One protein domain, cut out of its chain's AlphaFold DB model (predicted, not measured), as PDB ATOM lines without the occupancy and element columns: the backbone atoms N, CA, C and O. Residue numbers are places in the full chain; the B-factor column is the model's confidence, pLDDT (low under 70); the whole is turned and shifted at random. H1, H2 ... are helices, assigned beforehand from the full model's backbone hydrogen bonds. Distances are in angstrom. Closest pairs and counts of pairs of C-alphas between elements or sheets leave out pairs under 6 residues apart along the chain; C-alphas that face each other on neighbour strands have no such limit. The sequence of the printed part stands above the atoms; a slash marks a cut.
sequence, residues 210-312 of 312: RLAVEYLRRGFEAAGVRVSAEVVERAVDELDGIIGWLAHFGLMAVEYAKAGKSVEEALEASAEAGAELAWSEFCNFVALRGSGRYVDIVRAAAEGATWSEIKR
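AT A GLANCE: This is residues 210 to 312 of the 312 residues of the protein "ATPase" of Pyrobaculum calidifontis (strain DSM 21063 / JCM 11548 / VA1) (UniProt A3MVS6). A head of four packed helical parts, H1, H2, H3 and the first part of H4, sends out a long arm, the rest of H4, and past the far end of that arm the chain folds back into a small second lobe of H5 and H6. Residues 275 to 281 of H4 stand free between the two lobes, and the arm makes the length of the whole. The printed part has 103 residues with six named helices, H1 to H6 in order, and no named strand; its class is all helix. It is loose, with a radius of gyration of the C-alphas of 17.2 A, and spans 52 by 25 by 19 A.

IN THESE COORDINATES: Find C-alpha 210 at (397.017, 214.049, 345.195); from there H1 runs to residue 223, 20.1 A on. H2 follows at residues 229 to 239, 15.3 A long, and H3 at residues 243 to 258, 22.6 A long. Look for C-alpha 263 at (393.090, 213.728, 364.798), where H4 begins; it runs 38.7 A to C-alpha 289 at (361.444, 227.375, 347.192). H5 takes residues 293 to 302, 14.2 A long, and H6 residues 307 to 310, 5.2 A long.

HOW THE PARTS SIT: Start at the hub, H2 and H3, which touch three other helices each. They touch each other at Leu 239 and Trp 245, their closest C-alphas, 6.1 A apart, at a steep tilt of 46 degrees, opposite ways; of H3, residues 245 to 246 alone take part. H1 touches H3 at a shallow tilt of 32 degrees, the same way, with the C-alphas of Leu 216 and Gly 250 closest at 6.7 A. With residues 212 to 217 alone H1 touches H2, closest at the C-alphas of Val 213 and Val 232, 6.2 A. H3 and H4 form a helical hairpin at a steep tilt of 41 degrees; H4 touches with residues 263 to 274 alone, and the closest C-alphas, of Ala 253 and Ala 266, are 4.9 A apart. H4 touches H2 with residues 263 to 271 alone, at a shallow tilt of 6 degrees, closest at the C-alphas of Ala 235 and Leu 267, 6.6 A. At the other end, H5 is close to H4 but not clearly touching, with the C-alphas of Val 286 and Tyr 294 closest at 6.4 A. H5 touches H6, closest at the C-alphas of Ile 297 and Ile 310, 6.0 A. H5 and H6 are apart from H1, H2 and H3. In H1 to H5 every O i to N i+4 pair is within hydrogen-bond range; H6 is too short for such a pair.

THE WHOLE: The C-alphas farthest apart, of Gly 224 and Arg 312, the chain's last residue, are 53.5 A apart. The printed part has no cut, and its five links are tight. The mean pLDDT of the printed part is 92.6, and no printed residue is under 70.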
ATOM      1  N   ARG A 210     395.586 213.823 344.928       97.56
ATOM      2  CA  ARG A 210     397.017 214.049 345.195       97.56
ATOM      3  C   ARG A 210     397.287 215.410 345.850       97.56
ATOM      4  O   ARG A 210     398.047 215.482 346.808       97.56
ATOM      5  N   LEU A 211     396.693 216.479 345.322       98.00
ATOM      6  CA  LEU A 211     396.878 217.839 345.832       98.00
ATOM      7  C   LEU A 211     396.128 218.065 347.149       98.00
ATOM      8  O   LEU A 211     396.632 218.776 348.010       98.00
ATOM      9  N   ALA A 212     394.972 217.430 347.348       98.12
ATOM     10  CA  ALA A 212     394.255 217.463 348.623       98.12
ATOM     11  C   ALA A 212     395.059 216.795 349.759       98.12
ATOM     12  O   ALA A 212     395.199 217.375 350.836       98.12
ATOM     13  N   VAL A 213     395.657 215.625 349.491       98.25
ATOM     14  CA  VAL A 213     396.568 214.937 350.425       98.25
ATOM     15  C   VAL A 213     397.768 215.827 350.741       98.25
ATOM     16  O   VAL A 213     398.094 216.036 351.908       98.25
ATOM     17  N   GLU A 214     398.403 216.392 349.714       97.94
ATOM     18  CA  GLU A 214     399.558 217.278 349.880       97.94
ATOM     19  C   GLU A 214     399.214 218.529 350.706       97.94
ATOM     20  O   GLU A 214     399.974 218.910 351.597       97.94
ATOM     21  N   TYR A 215     398.049 219.140 350.464       98.00
ATOM     22  CA  TYR A 215     397.560 220.287 351.226       98.00
ATOM     23  C   TYR A 215     397.454 219.969 352.723       98.00
ATOM     24  O   TYR A 215     397.962 220.729 353.550       98.00
ATOM     25  N   LEU A 216     396.840 218.836 353.077       98.00
ATOM     26  CA  LEU A 216     396.725 218.409 354.472       98.00
ATOM     27  C   LEU A 216     398.095 218.104 355.087       98.00
ATOM     28  O   LEU A 216     398.390 218.609 356.169       98.00
ATOM     29  N   ARG A 217     398.957 217.342 354.397       97.44
ATOM     30  CA  ARG A 217     400.300 216.993 354.900       97.44
ATOM     31  C   ARG A 217     401.122 218.236 355.225       97.44
ATOM     32  O   ARG A 217     401.611 218.349 356.347       97.44
ATOM     33  N   ARG A 218     401.204 219.191 354.290       97.19
ATOM     34  CA  ARG A 218     401.921 220.461 354.499       97.19
ATOM     35  C   ARG A 218     401.329 221.275 355.640       97.19
ATOM     36  O   ARG A 218     402.068 221.872 356.418       97.19
ATOM     37  N   GLY A 219     400.003 221.303 355.755       97.06
ATOM     38  CA  GLY A 219     399.337 222.040 356.821       97.06
ATOM     39  C   GLY A 219     399.588 221.456 358.210       97.06
ATOM     40  O   GLY A 219     399.839 222.218 359.144       97.06
ATOM     41  N   PHE A 220     399.585 220.128 358.343       97.38
ATOM     42  CA  PHE A 220     399.903 219.447 359.600       97.38
ATOM     43  C   PHE A 220     401.376 219.570 359.978       97.38
ATOM     44  O   PHE A 220     401.679 219.891 361.127       97.38
ATOM     45  N   GLU A 221     402.280 219.413 359.009       96.25
ATOM     46  CA  GLU A 221     403.714 219.635 359.199       96.25
ATOM     47  C   GLU A 221     403.992 221.062 359.692       96.25
ATOM     48  O   GLU A 221     404.632 221.249 360.727       96.25
ATOM     49  N   ALA A 222     403.416 222.070 359.029       96.06
ATOM     50  CA  ALA A 222     403.544 223.472 359.426       96.06
ATOM     51  C   ALA A 222     402.937 223.776 360.809       96.06
ATOM     52  O   ALA A 222     403.310 224.767 361.440       96.06
ATOM     53  N   ALA A 223     401.991 222.958 361.279       95.69
ATOM     54  CA  ALA A 223     401.379 223.080 362.598       95.69
ATOM     55  C   ALA A 223     402.067 222.227 363.681       95.69
ATOM     56  O   ALA A 223     401.670 222.301 364.842       95.69
ATOM     57  N   GLY A 224     403.073 221.418 363.326       95.19
ATOM     58  CA  GLY A 224     403.735 220.493 364.248       95.19
ATOM     59  C   GLY A 224     402.845 219.338 364.723       95.19
ATOM     60  O   GLY A 224     403.143 218.717 365.743       95.19
ATOM     61  N   VAL A 225     401.755 219.045 364.007       94.88
ATOM     62  CA  VAL A 225     400.821 217.960 364.336       94.88
ATOM     63  C   VAL A 225     401.237 216.701 363.589       94.88
ATOM     64  O   VAL A 225     401.387 216.706 362.368       94.88
ATOM     65  N   ARG A 226     401.421 215.599 364.321       91.31
ATOM     66  CA  ARG A 226     401.695 214.289 363.721       91.31
ATOM     67  C   ARG A 226     400.377 213.622 363.354       91.31
ATOM     68  O   ARG A 226     399.506 213.484 364.204       91.31
ATOM     69  N   VAL A 227     400.266 213.182 362.108       94.25
ATOM     70  CA  VAL A 227     399.104 212.464 361.579       94.25
ATOM     71  C   VAL A 227     399.589 211.301 360.719       94.25
ATOM     72  O   VAL A 227     400.624 211.410 360.053       94.25
ATOM     73  N   SER A 228     398.880 210.173 360.748       94.75
ATOM     74  CA  SER A 228     399.194 209.034 359.884       94.75
ATOM     75  C   SER A 228     398.766 209.311 358.437       94.75
ATOM     76  O   SER A 228     397.864 210.109 358.172       94.75
ATOM     77  N   ALA A 229     399.411 208.642 357.478       95.06
ATOM     78  CA  ALA A 229     399.015 208.745 356.074       95.06
ATOM     79  C   ALA A 229     397.572 208.257 355.854       95.06
ATOM     80  O   ALA A 229     396.831 208.881 355.101       95.06
ATOM     81  N   GLU A 230     397.161 207.207 356.569       95.94
ATOM     82  CA  GLU A 230     395.815 206.628 356.502       95.94
ATOM     83  C   GLU A 230     394.725 207.640 356.876       95.94
ATOM     84  O   GLU A 230     393.725 207.752 356.173       95.94
ATOM     85  N   VAL A 231     394.934 208.439 357.929       95.19
ATOM     86  CA  VAL A 231     393.969 209.472 358.348       95.19
ATOM     87  C   VAL A 231     393.876 210.601 357.333       95.19
ATOM     88  O   VAL A 231     392.784 211.086 357.055       95.19
ATOM     89  N   VAL A 232     395.006 211.014 356.752       97.12
ATOM     90  CA  VAL A 232     395.007 212.029 355.692       97.12
ATOM     91  C   VAL A 232     394.265 211.521 354.458       97.12
ATOM     92  O   VAL A 232     393.466 212.255 353.885       97.12
ATOM     93  N   GLU A 233     394.510 210.278 354.049       96.81
ATOM     94  CA  GLU A 233     393.829 209.678 352.903       96.81
ATOM     95  C   GLU A 233     392.326 209.539 353.137       96.81
ATOM     96  O   GLU A 233     391.552 209.992 352.292       96.81
ATOM     97  N   ARG A 234     391.927 209.030 354.311       96.06
ATOM     98  CA  ARG A 234     390.527 208.949 354.745       96.06
ATOM     99  C   ARG A 234     389.862 210.324 354.766       96.06
ATOM    100  O   ARG A 234     388.758 210.469 354.255       96.06
ATOM    101  N   ALA A 235     390.539 211.352 355.280       95.62
ATOM    102  CA  ALA A 235     390.014 212.714 355.269       95.62
ATOM    103  C   ALA A 235     389.754 213.222 353.843       95.62
ATOM    104  O   ALA A 235     388.767 213.908 353.609       95.62
ATOM    105  N   VAL A 236     390.612 212.880 352.877       96.75
ATOM    106  CA  VAL A 236     390.393 213.242 351.468       96.75
ATOM    107  C   VAL A 236     389.280 212.409 350.828       96.75
ATOM    108  O   VAL A 236     388.565 212.943 349.988       96.75
ATOM    109  N   ASP A 237     389.108 211.142 351.215       94.19
ATOM    110  CA  ASP A 237     387.979 210.315 350.762       94.19
ATOM    111  C   ASP A 237     386.628 210.825 351.291       94.19
ATOM    112  O   ASP A 237     385.631 210.770 350.579       94.19
ATOM    113  N   GLU A 238     386.587 211.355 352.517       91.56
ATOM    114  CA  GLU A 238     385.360 211.885 353.131       91.56
ATOM    115  C   GLU A 238     385.050 213.338 352.723       91.56
ATOM    116  O   GLU A 238     383.886 213.704 352.553       91.56
ATOM    117  N   LEU A 239     386.073 214.189 352.591       90.69
ATOM    118  CA  LEU A 239     385.915 215.637 352.372       90.69
ATOM    119  C   LEU A 239     386.135 216.066 350.914       90.69
ATOM    120  O   LEU A 239     385.975 217.253 350.585       90.69
ATOM    121  N   ASP A 240     386.506 215.117 350.053       91.62
ATOM    122  CA  ASP A 240     386.907 215.335 348.668       91.62
ATOM    123  C   ASP A 240     388.034 216.386 348.538       91.62
ATOM    124  O   ASP A 240     388.714 216.799 349.480       91.62
ATOM    125  N   GLY A 241     388.246 216.882 347.322       95.00
ATOM    126  CA  GLY A 241     389.129 218.007 347.029       95.00
ATOM    127  C   GLY A 241     388.612 219.386 347.455       95.00
ATOM    128  O   GLY A 241     389.082 220.399 346.927       95.00
ATOM    129  N   ILE A 242     387.599 219.486 348.319       95.25
ATOM    130  CA  ILE A 242     386.994 220.777 348.664       95.25
ATOM    131  C   ILE A 242     387.865 221.488 349.703       95.25
ATOM    132  O   ILE A 242     387.750 221.263 350.904       95.25
ATOM    133  N   ILE A 243     388.717 222.404 349.232       95.62
ATOM    134  CA  ILE A 243     389.734 223.075 350.061       95.62
ATOM    135  C   ILE A 243     389.179 223.718 351.342       95.62
ATOM    136  O   ILE A 243     389.844 223.686 352.371       95.62
ATOM    137  N   GLY A 244     387.957 224.264 351.316       94.75
ATOM    138  CA  GLY A 244     387.334 224.825 352.516       94.75
ATOM    139  C   GLY A 244     387.026 223.785 353.599       94.75
ATOM    140  O   GLY A 244     387.181 224.094 354.776       94.75
ATOM    141  N   TRP A 245     386.647 222.559 353.223       94.75
ATOM    142  CA  TRP A 245     386.444 221.462 354.175       94.75
ATOM    143  C   TRP A 245     387.771 220.911 354.689       94.75
ATOM    144  O   TRP A 245     387.934 220.757 355.893       94.75
ATOM    145  N   LEU A 246     388.756 220.740 353.803       96.00
ATOM    146  CA  LEU A 246     390.110 220.333 354.190       96.00
ATOM    147  C   LEU A 246     390.750 221.335 355.167       96.00
ATOM    148  O   LEU A 246     391.393 220.943 356.136       96.00
ATOM    149  N   ALA A 247     390.557 222.640 354.940       95.88
ATOM    150  CA  ALA A 247     391.029 223.686 355.843       95.88
ATOM    151  C   ALA A 247     390.311 223.648 357.200       95.88
ATOM    152  O   ALA A 247     390.959 223.823 358.228       95.88
ATOM    153  N   HIS A 248     388.994 223.421 357.203       94.75
ATOM    154  CA  HIS A 248     388.206 223.304 358.429       94.75
ATOM    155  C   HIS A 248     388.660 222.111 359.277       94.75
ATOM    156  O   HIS A 248     388.989 222.299 360.448       94.75
ATOM    157  N   PHE A 249     388.794 220.936 358.658       95.94
ATOM    158  CA  PHE A 249     389.344 219.746 359.300       95.94
ATOM    159  C   PHE A 249     390.744 220.004 359.857       95.94
ATOM    160  O   PHE A 249     390.987 219.771 361.038       95.94
ATOM    161  N   GLY A 250     391.651 220.554 359.044       96.62
ATOM    162  CA  GLY A 250     393.012 220.862 359.477       96.62
ATOM    163  C   GLY A 250     393.062 221.787 360.699       96.62
ATOM    164  O   GLY A 250     393.841 221.552 361.620       96.62
ATOM    165  N   LEU A 251     392.201 222.811 360.754       95.62
ATOM    166  CA  LEU A 251     392.075 223.688 361.924       95.62
ATOM    167  C   LEU A 251     391.563 222.937 363.157       95.62
ATOM    168  O   LEU A 251     392.152 223.069 364.228       95.62
ATOM    169  N   MET A 252     390.498 222.145 363.011       95.00
ATOM    170  CA  MET A 252     389.936 221.365 364.118       95.00
ATOM    171  C   MET A 252     390.943 220.358 364.665       95.00
ATOM    172  O   MET A 252     391.144 220.291 365.873       95.00
ATOM    173  N   ALA A 253     391.631 219.635 363.788       95.94
ATOM    174  CA  ALA A 253     392.653 218.667 364.158       95.94
ATOM    175  C   ALA A 253     393.818 219.304 364.925       95.94
ATOM    176  O   ALA A 253     394.305 218.724 365.894       95.94
ATOM    177  N   VAL A 254     394.230 220.523 364.558       95.69
ATOM    178  CA  VAL A 254     395.239 221.276 365.318       95.69
ATOM    179  C   VAL A 254     394.747 221.620 366.726       95.69
ATOM    180  O   VAL A 254     395.501 221.467 367.687       95.69
ATOM    181  N   GLU A 255     393.499 222.063 366.875       94.81
ATOM    182  CA  GLU A 255     392.928 222.371 368.193       94.81
ATOM    183  C   GLU A 255     392.729 221.112 369.050       94.81
ATOM    184  O   GLU A 255     393.029 221.121 370.244       94.81
ATOM    185  N   TYR A 256     392.310 220.001 368.443       95.44
ATOM    186  CA  TYR A 256     392.162 218.713 369.122       95.44
ATOM    187  C   TYR A 256     393.508 218.187 369.616       95.44
ATOM    188  O   TYR A 256     393.628 217.840 370.791       95.44
ATOM    189  N   ALA A 257     394.542 218.223 368.772       93.88
ATOM    190  CA  ALA A 257     395.885 217.799 369.152       93.88
ATOM    191  C   ALA A 257     396.432 218.612 370.340       93.88
ATOM    192  O   ALA A 257     397.001 218.042 371.270       93.88
ATOM    193  N   LYS A 258     396.207 219.937 370.368       93.69
ATOM    194  CA  LYS A 258     396.577 220.792 371.515       93.69
ATOM    195  C   LYS A 258     395.827 220.428 372.797       93.69
ATOM    196  O   LYS A 258     396.375 220.587 373.883       93.69
ATOM    197  N   ALA A 259     394.594 219.949 372.673       94.94
ATOM    198  CA  ALA A 259     393.776 219.476 373.784       94.94
ATOM    199  C   ALA A 259     394.065 218.013 374.182       94.94
ATOM    200  O   ALA A 259     393.366 217.473 375.037       94.94
ATOM    201  N   GLY A 260     395.064 217.361 373.570       92.88
ATOM    202  CA  GLY A 260     395.407 215.960 373.831       92.88
ATOM    203  C   GLY A 260     394.424 214.944 373.238       92.88
ATOM    204  O   GLY A 260     394.438 213.787 373.649       92.88
ATOM    205  N   LYS A 261     393.572 215.370 372.299       94.12
ATOM    206  CA  LYS A 261     392.639 214.517 371.551       94.12
ATOM    207  C   LYS A 261     393.262 214.038 370.238       94.12
ATOM    208  O   LYS A 261     394.231 214.624 369.750       94.12
ATOM    209  N   SER A 262     392.696 212.979 369.671       93.62
ATOM    210  CA  SER A 262     393.157 212.396 368.408       93.62
ATOM    211  C   SER A 262     392.715 213.219 367.188       93.62
ATOM    212  O   SER A 262     391.757 213.997 367.242       93.62
ATOM    213  N   VAL A 263     393.427 213.061 366.070       92.69
ATOM    214  CA  VAL A 263     393.090 213.728 364.798       92.69
ATOM    215  C   VAL A 263     391.881 213.054 364.141       92.69
ATOM    216  O   VAL A 263     391.098 213.705 363.459       92.69
ATOM    217  N   GLU A 264     391.701 211.763 364.390       93.06
ATOM    218  CA  GLU A 264     390.573 210.941 363.975       93.06
ATOM    219  C   GLU A 264     389.256 211.466 364.558       93.06
ATOM    220  O   GLU A 264     388.306 211.686 363.810       93.06
ATOM    221  N   GLU A 265     389.223 211.778 365.859       93.00
ATOM    222  CA  GLU A 265     388.066 212.431 366.492       93.00
ATOM    223  C   GLU A 265     387.780 213.811 365.878       93.00
ATOM    224  O   GLU A 265     386.625 214.229 365.771       93.00
ATOM    225  N   ALA A 266     388.820 214.541 365.465       94.50
ATOM    226  CA  ALA A 266     388.650 215.828 364.795       94.50
ATOM    227  C   ALA A 266     388.095 215.677 363.373       94.50
ATOM    228  O   ALA A 266     387.356 216.548 362.917       94.50
ATOM    229  N   LEU A 267     388.441 214.589 362.676       94.25
ATOM    230  CA  LEU A 267     387.892 214.270 361.361       94.25
ATOM    231  C   LEU A 267     386.395 213.983 361.466       94.25
ATOM    232  O   LEU A 267     385.619 214.603 360.748       94.25
ATOM    233  N   GLU A 268     385.993 213.127 362.407       93.19
ATOM    234  CA  GLU A 268     384.583 212.797 362.649       93.19
ATOM    235  C   GLU A 268     383.767 214.048 362.991       93.19
ATOM    236  O   GLU A 268     382.756 214.330 362.345       93.19
ATOM    237  N   ALA A 269     384.262 214.869 363.921       92.56
ATOM    238  CA  ALA A 269     383.605 216.120 364.288       92.56
ATOM    239  C   ALA A 269     383.561 217.135 363.126       92.56
ATOM    240  O   ALA A 269     382.577 217.856 362.963       92.56
ATOM    241  N   SER A 270     384.607 217.194 362.293       91.56
ATOM    242  CA  SER A 270     384.631 218.056 361.103       91.56
ATOM    243  C   SER A 270     383.657 217.579 360.025       91.56
ATOM    244  O   SER A 270     383.066 218.410 359.333       91.56
ATOM    245  N   ALA A 271     383.507 216.267 359.847       89.62
ATOM    246  CA  ALA A 271     382.552 215.686 358.913       89.62
ATOM    247  C   ALA A 271     381.112 215.973 359.366       89.62
ATOM    248  O   ALA A 271     380.297 216.422 358.558       89.62
ATOM    249  N   GLU A 272     380.822 215.819 360.662       91.19
ATOM    250  CA  GLU A 272     379.523 216.148 361.259       91.19
ATOM    251  C   GLU A 272     379.184 217.637 361.096       91.19
ATOM    252  O   GLU A 272     378.144 217.977 360.529       91.19
ATOM    253  N   ALA A 273     380.102 218.539 361.461       88.19
ATOM    254  CA  ALA A 273     379.920 219.979 361.268       88.19
ATOM    255  C   ALA A 273     379.727 220.354 359.783       88.19
ATOM    256  O   ALA A 273     378.929 221.236 359.438       88.19
ATOM    257  N   GLY A 274     380.441 219.674 358.881       87.06
ATOM    258  CA  GLY A 274     380.280 219.829 357.439       87.06
ATOM    259  C   GLY A 274     378.890 219.412 356.955       87.06
ATOM    260  O   GLY A 274     378.255 220.153 356.192       87.06
ATOM    261  N   ALA A 275     378.397 218.268 357.434       88.06
ATOM    262  CA  ALA A 275     377.072 217.743 357.129       88.06
ATOM    263  C   ALA A 275     375.959 218.664 357.650       88.06
ATOM    264  O   ALA A 275     375.048 219.003 356.892       88.06
ATOM    265  N   GLU A 276     376.058 219.149 358.891       90.50
ATOM    266  CA  GLU A 276     375.098 220.096 359.470       90.50
ATOM    267  C   GLU A 276     375.016 221.397 358.667       90.50
ATOM    268  O   GLU A 276     373.927 221.908 358.382       90.50
ATOM    269  N   LEU A 277     376.164 221.935 358.255       87.75
ATOM    270  CA  LEU A 277     376.208 223.164 357.475       87.75
ATOM    271  C   LEU A 277     375.632 222.965 356.065       87.75
ATOM    272  O   LEU A 277     374.875 223.817 355.590       87.75
ATOM    273  N   ALA A 278     375.948 221.848 355.404       87.94
ATOM    274  CA  ALA A 278     375.357 221.497 354.113       87.94
ATOM    275  C   ALA A 278     373.834 221.301 354.228       87.94
ATOM    276  O   ALA A 278     373.078 221.808 353.392       87.94
ATOM    277  N   TRP A 279     373.378 220.644 355.297       90.00
ATOM    278  CA  TRP A 279     371.962 220.454 355.602       90.00
ATOM    279  C   TRP A 279     371.246 221.780 355.853       90.00
ATOM    280  O   TRP A 279     370.171 222.015 355.303       90.00
ATOM    281  N   SER A 280     371.856 222.692 356.613       89.25
ATOM    282  CA  SER A 280     371.321 224.037 356.832       89.25
ATOM    283  C   SER A 280     371.172 224.792 355.511       89.25
ATOM    284  O   SER A 280     370.089 225.286 355.191       89.25
ATOM    285  N   GLU A 281     372.217 224.825 354.676       88.19
ATOM    286  CA  GLU A 281     372.182 225.455 353.347       88.19
ATOM    287  C   GLU A 281     371.065 224.884 352.465       88.19
ATOM    288  O   GLU A 281     370.346 225.639 351.800       88.19
ATOM    289  N   PHE A 282     370.869 223.568 352.512       90.38
ATOM    290  CA  PHE A 282     369.785 222.899 351.811       90.38
ATOM    291  C   PHE A 282     368.403 223.269 352.372       90.38
ATOM    292  O   PHE A 282     367.520 223.648 351.603       90.38
ATOM    293  N   CYS A 283     368.217 223.266 353.693       88.50
ATOM    294  CA  CYS A 283     366.980 223.700 354.345       88.50
ATOM    295  C   CYS A 283     366.602 225.140 353.970       88.50
ATOM    296  O   CYS A 283     365.437 225.416 353.679       88.50
ATOM    297  N   ASN A 284     367.576 226.051 353.878       85.56
ATOM    298  CA  ASN A 284     367.326 227.413 353.397       85.56
ATOM    299  C   ASN A 284     366.849 227.424 351.949       85.56
ATOM    300  O   ASN A 284     365.901 228.133 351.610       85.56
ATOM    301  N   PHE A 285     367.477 226.628 351.082       87.81
ATOM    302  CA  PHE A 285     367.014 226.466 349.709       87.81
ATOM    303  C   PHE A 285     365.567 225.945 349.664       87.81
ATOM    304  O   PHE A 285     364.740 226.532 348.962       87.81
ATOM    305  N   VAL A 286     365.235 224.911 350.441       89.62
ATOM    306  CA  VAL A 286     363.879 224.346 350.530       89.62
ATOM    307  C   VAL A 286     362.876 225.403 350.997       89.62
ATOM    308  O   VAL A 286     361.846 225.595 350.346       89.62
ATOM    309  N   ALA A 287     363.199 226.150 352.057       86.44
ATOM    310  CA  ALA A 287     362.362 227.226 352.586       86.44
ATOM    311  C   ALA A 287     362.133 228.342 351.553       86.44
ATOM    312  O   ALA A 287     361.005 228.798 351.358       86.44
ATOM    313  N   LEU A 288     363.179 228.740 350.823       83.62
ATOM    314  CA  LEU A 288     363.090 229.744 349.761       83.62
ATOM    315  C   LEU A 288     362.242 229.275 348.569       83.62
ATOM    316  O   LEU A 288     361.591 230.098 347.917       83.62
ATOM    317  N   ARG A 289     362.255 227.972 348.262       85.12
ATOM    318  CA  ARG A 289     361.444 227.375 347.192       85.12
ATOM    319  C   ARG A 289     360.011 227.066 347.615       85.12
ATOM    320  O   ARG A 289     359.148 227.031 346.742       85.12
ATOM    321  N   GLY A 290     359.762 226.868 348.906       86.94
ATOM    322  CA  GLY A 290     358.436 226.592 349.457       86.94
ATOM    323  C   GLY A 290     357.881 225.217 349.077       86.94
ATOM    324  O   GLY A 290     356.672 225.080 348.919       86.94
ATOM    325  N   SER A 291     358.737 224.207 348.878       89.94
ATOM    326  CA  SER A 291     358.295 222.850 348.527       89.94
ATOM    327  C   SER A 291     359.112 221.780 349.245       89.94
ATOM    328  O   SER A 291     360.311 221.664 349.011       89.94
ATOM    329  N   GLY A 292     358.452 220.958 350.067       88.38
ATOM    330  CA  GLY A 292     359.085 219.834 350.768       88.38
ATOM    331  C   GLY A 292     359.625 218.742 349.839       88.38
ATOM    332  O   GLY A 292     360.570 218.059 350.209       88.38
ATOM    333  N   ARG A 293     359.123 218.659 348.595       91.06
ATOM    334  CA  ARG A 293     359.538 217.653 347.596       91.06
ATOM    335  C   ARG A 293     361.037 217.637 347.333       91.06
ATOM    336  O   ARG A 293     361.582 216.607 346.965       91.06
ATOM    337  N   TYR A 294     361.714 218.771 347.496       92.44
ATOM    338  CA  TYR A 294     363.163 218.816 347.342       92.44
ATOM    339  C   TYR A 294     363.872 217.891 348.336       92.44
ATOM    340  O   TYR A 294     364.866 217.282 347.954       92.44
ATOM    341  N   VAL A 295     363.361 217.752 349.565       91.62
ATOM    342  CA  VAL A 295     363.909 216.831 350.574       91.62
ATOM    343  C   VAL A 295     363.806 215.391 350.083       91.62
ATOM    344  O   VAL A 295     364.800 214.670 350.113       91.62
ATOM    345  N   ASP A 296     362.638 215.008 349.566       90.94
ATOM    346  CA  ASP A 296     362.396 213.662 349.040       90.94
ATOM    347  C   ASP A 296     363.284 213.373 347.820       90.94
ATOM    348  O   ASP A 296     363.909 212.320 347.742       90.94
ATOM    349  N   ILE A 297     363.421 214.350 346.913       92.44
ATOM    350  CA  ILE A 297     364.292 214.259 345.732       92.44
ATOM    351  C   ILE A 297     365.750 214.033 346.140       92.44
ATOM    352  O   ILE A 297     366.414 213.171 345.571       92.44
ATOM    353  N   VAL A 298     366.266 214.806 347.102       91.19
ATOM    354  CA  VAL A 298     367.663 214.675 347.544       91.19
ATOM    355  C   VAL A 298     367.890 213.361 348.283       91.19
ATOM    356  O   VAL A 298     368.921 212.734 348.059       91.19
ATOM    357  N   ARG A 299     366.931 212.907 349.100       90.19
ATOM    358  CA  ARG A 299     367.008 211.601 349.767       90.19
ATOM    359  C   ARG A 299     367.072 210.461 348.752       90.19
ATOM    360  O   ARG A 299     367.994 209.660 348.811       90.19
ATOM    361  N   ALA A 300     366.163 210.449 347.778       92.44
ATOM    362  CA  ALA A 300     366.159 209.443 346.720       92.44
ATOM    363  C   ALA A 300     367.455 209.486 345.888       92.44
ATOM    364  O   ALA A 300     368.048 208.451 345.601       92.44
ATOM    365  N   ALA A 301     367.945 210.682 345.544       90.69
ATOM    366  CA  ALA A 301     369.202 210.830 344.812       90.69
ATOM    367  C   ALA A 301     370.417 210.315 345.605       90.69
ATOM    368  O   ALA A 301     371.310 209.712 345.013       90.69
ATOM    369  N   ALA A 302     370.447 210.515 346.927       88.62
ATOM    370  CA  ALA A 302     371.505 209.998 347.796       88.62
ATOM    371  C   ALA A 302     371.519 208.460 347.864       88.62
ATOM    372  O   ALA A 302     372.581 207.864 348.016       88.62
ATOM    373  N   GLU A 303     370.364 207.819 347.684       91.69
ATOM    374  CA  GLU A 303     370.219 206.359 347.585       91.69
ATOM    375  C   GLU A 303     370.526 205.818 346.172       91.69
ATOM    376  O   GLU A 303     370.432 204.616 345.928       91.69
ATOM    377  N   GLY A 304     370.910 206.688 345.229       90.31
ATOM    378  CA  GLY A 304     371.230 206.310 343.852       90.31
ATOM    379  C   GLY A 304     370.010 206.157 342.940       90.31
ATOM    380  O   GLY A 304     370.126 205.550 341.874       90.31
ATOM    381  N   ALA A 305     368.852 206.706 343.326       91.00
ATOM    382  CA  ALA A 305     367.632 206.611 342.533       91.00
ATOM    383  C   ALA A 305     367.785 207.251 341.142       91.00
ATOM    384  O   ALA A 305     368.322 208.348 340.957       91.00
ATOM    385  N   THR A 306     367.233 206.570 340.147       91.56
ATOM    386  CA  THR A 306     367.136 207.020 338.762       91.56
ATOM    387  C   THR A 306     366.058 208.092 338.585       91.56
ATOM    388  O   THR A 306     365.147 208.260 339.399       91.56
ATOM    389  N   TRP A 307     366.083 208.790 337.445       88.31
ATOM    390  CA  TRP A 307     365.059 209.783 337.093       88.31
ATOM    391  C   TRP A 307     363.624 209.230 337.151       88.31
ATOM    392  O   TRP A 307     362.706 209.916 337.597       88.31
ATOM    393  N   SER A 308     363.418 207.989 336.703       89.44
ATOM    394  CA  SER A 308     362.107 207.331 336.724       89.44
ATOM    395  C   SER A 308     361.589 207.028 338.126       89.44
ATOM    396  O   SER A 308     360.375 206.923 338.289       89.44
ATOM    397  N   GLU A 309     362.481 206.872 339.102       90.06
ATOM    398  CA  GLU A 309     362.140 206.615 340.504       90.06
ATOM    399  C   GLU A 309     361.842 207.925 341.228       90.06
ATOM    400  O   GLU A 309     360.794 208.039 341.849       90.06
ATOM    401  N   ILE A 310     362.675 208.954 341.033       88.00
ATOM    402  CA  ILE A 310     362.471 210.294 341.612       88.00
ATOM    403  C   ILE A 310     361.171 210.953 341.112       88.00
ATOM    404  O   ILE A 310     360.584 211.789 341.797       88.00
ATOM    405  N   LYS A 311     360.728 210.626 339.892       84.38
ATOM    406  CA  LYS A 311     359.529 211.221 339.282       84.38
ATOM    407  C   LYS A 311     358.207 210.691 339.862       84.38
ATOM    408  O   LYS A 311     357.190 211.364 339.677       84.38
ATOM    409  N   ARG A 312     358.195 209.490 340.447       75.19
ATOM    410  CA  ARG A 312     356.978 208.868 341.000       75.19
ATOM    411  C   ARG A 312     356.642 209.458 342.360       75.19
ATOM    412  O   ARG A 312     355.428 209.636 342.595       75.19
TER     413      ARG A 312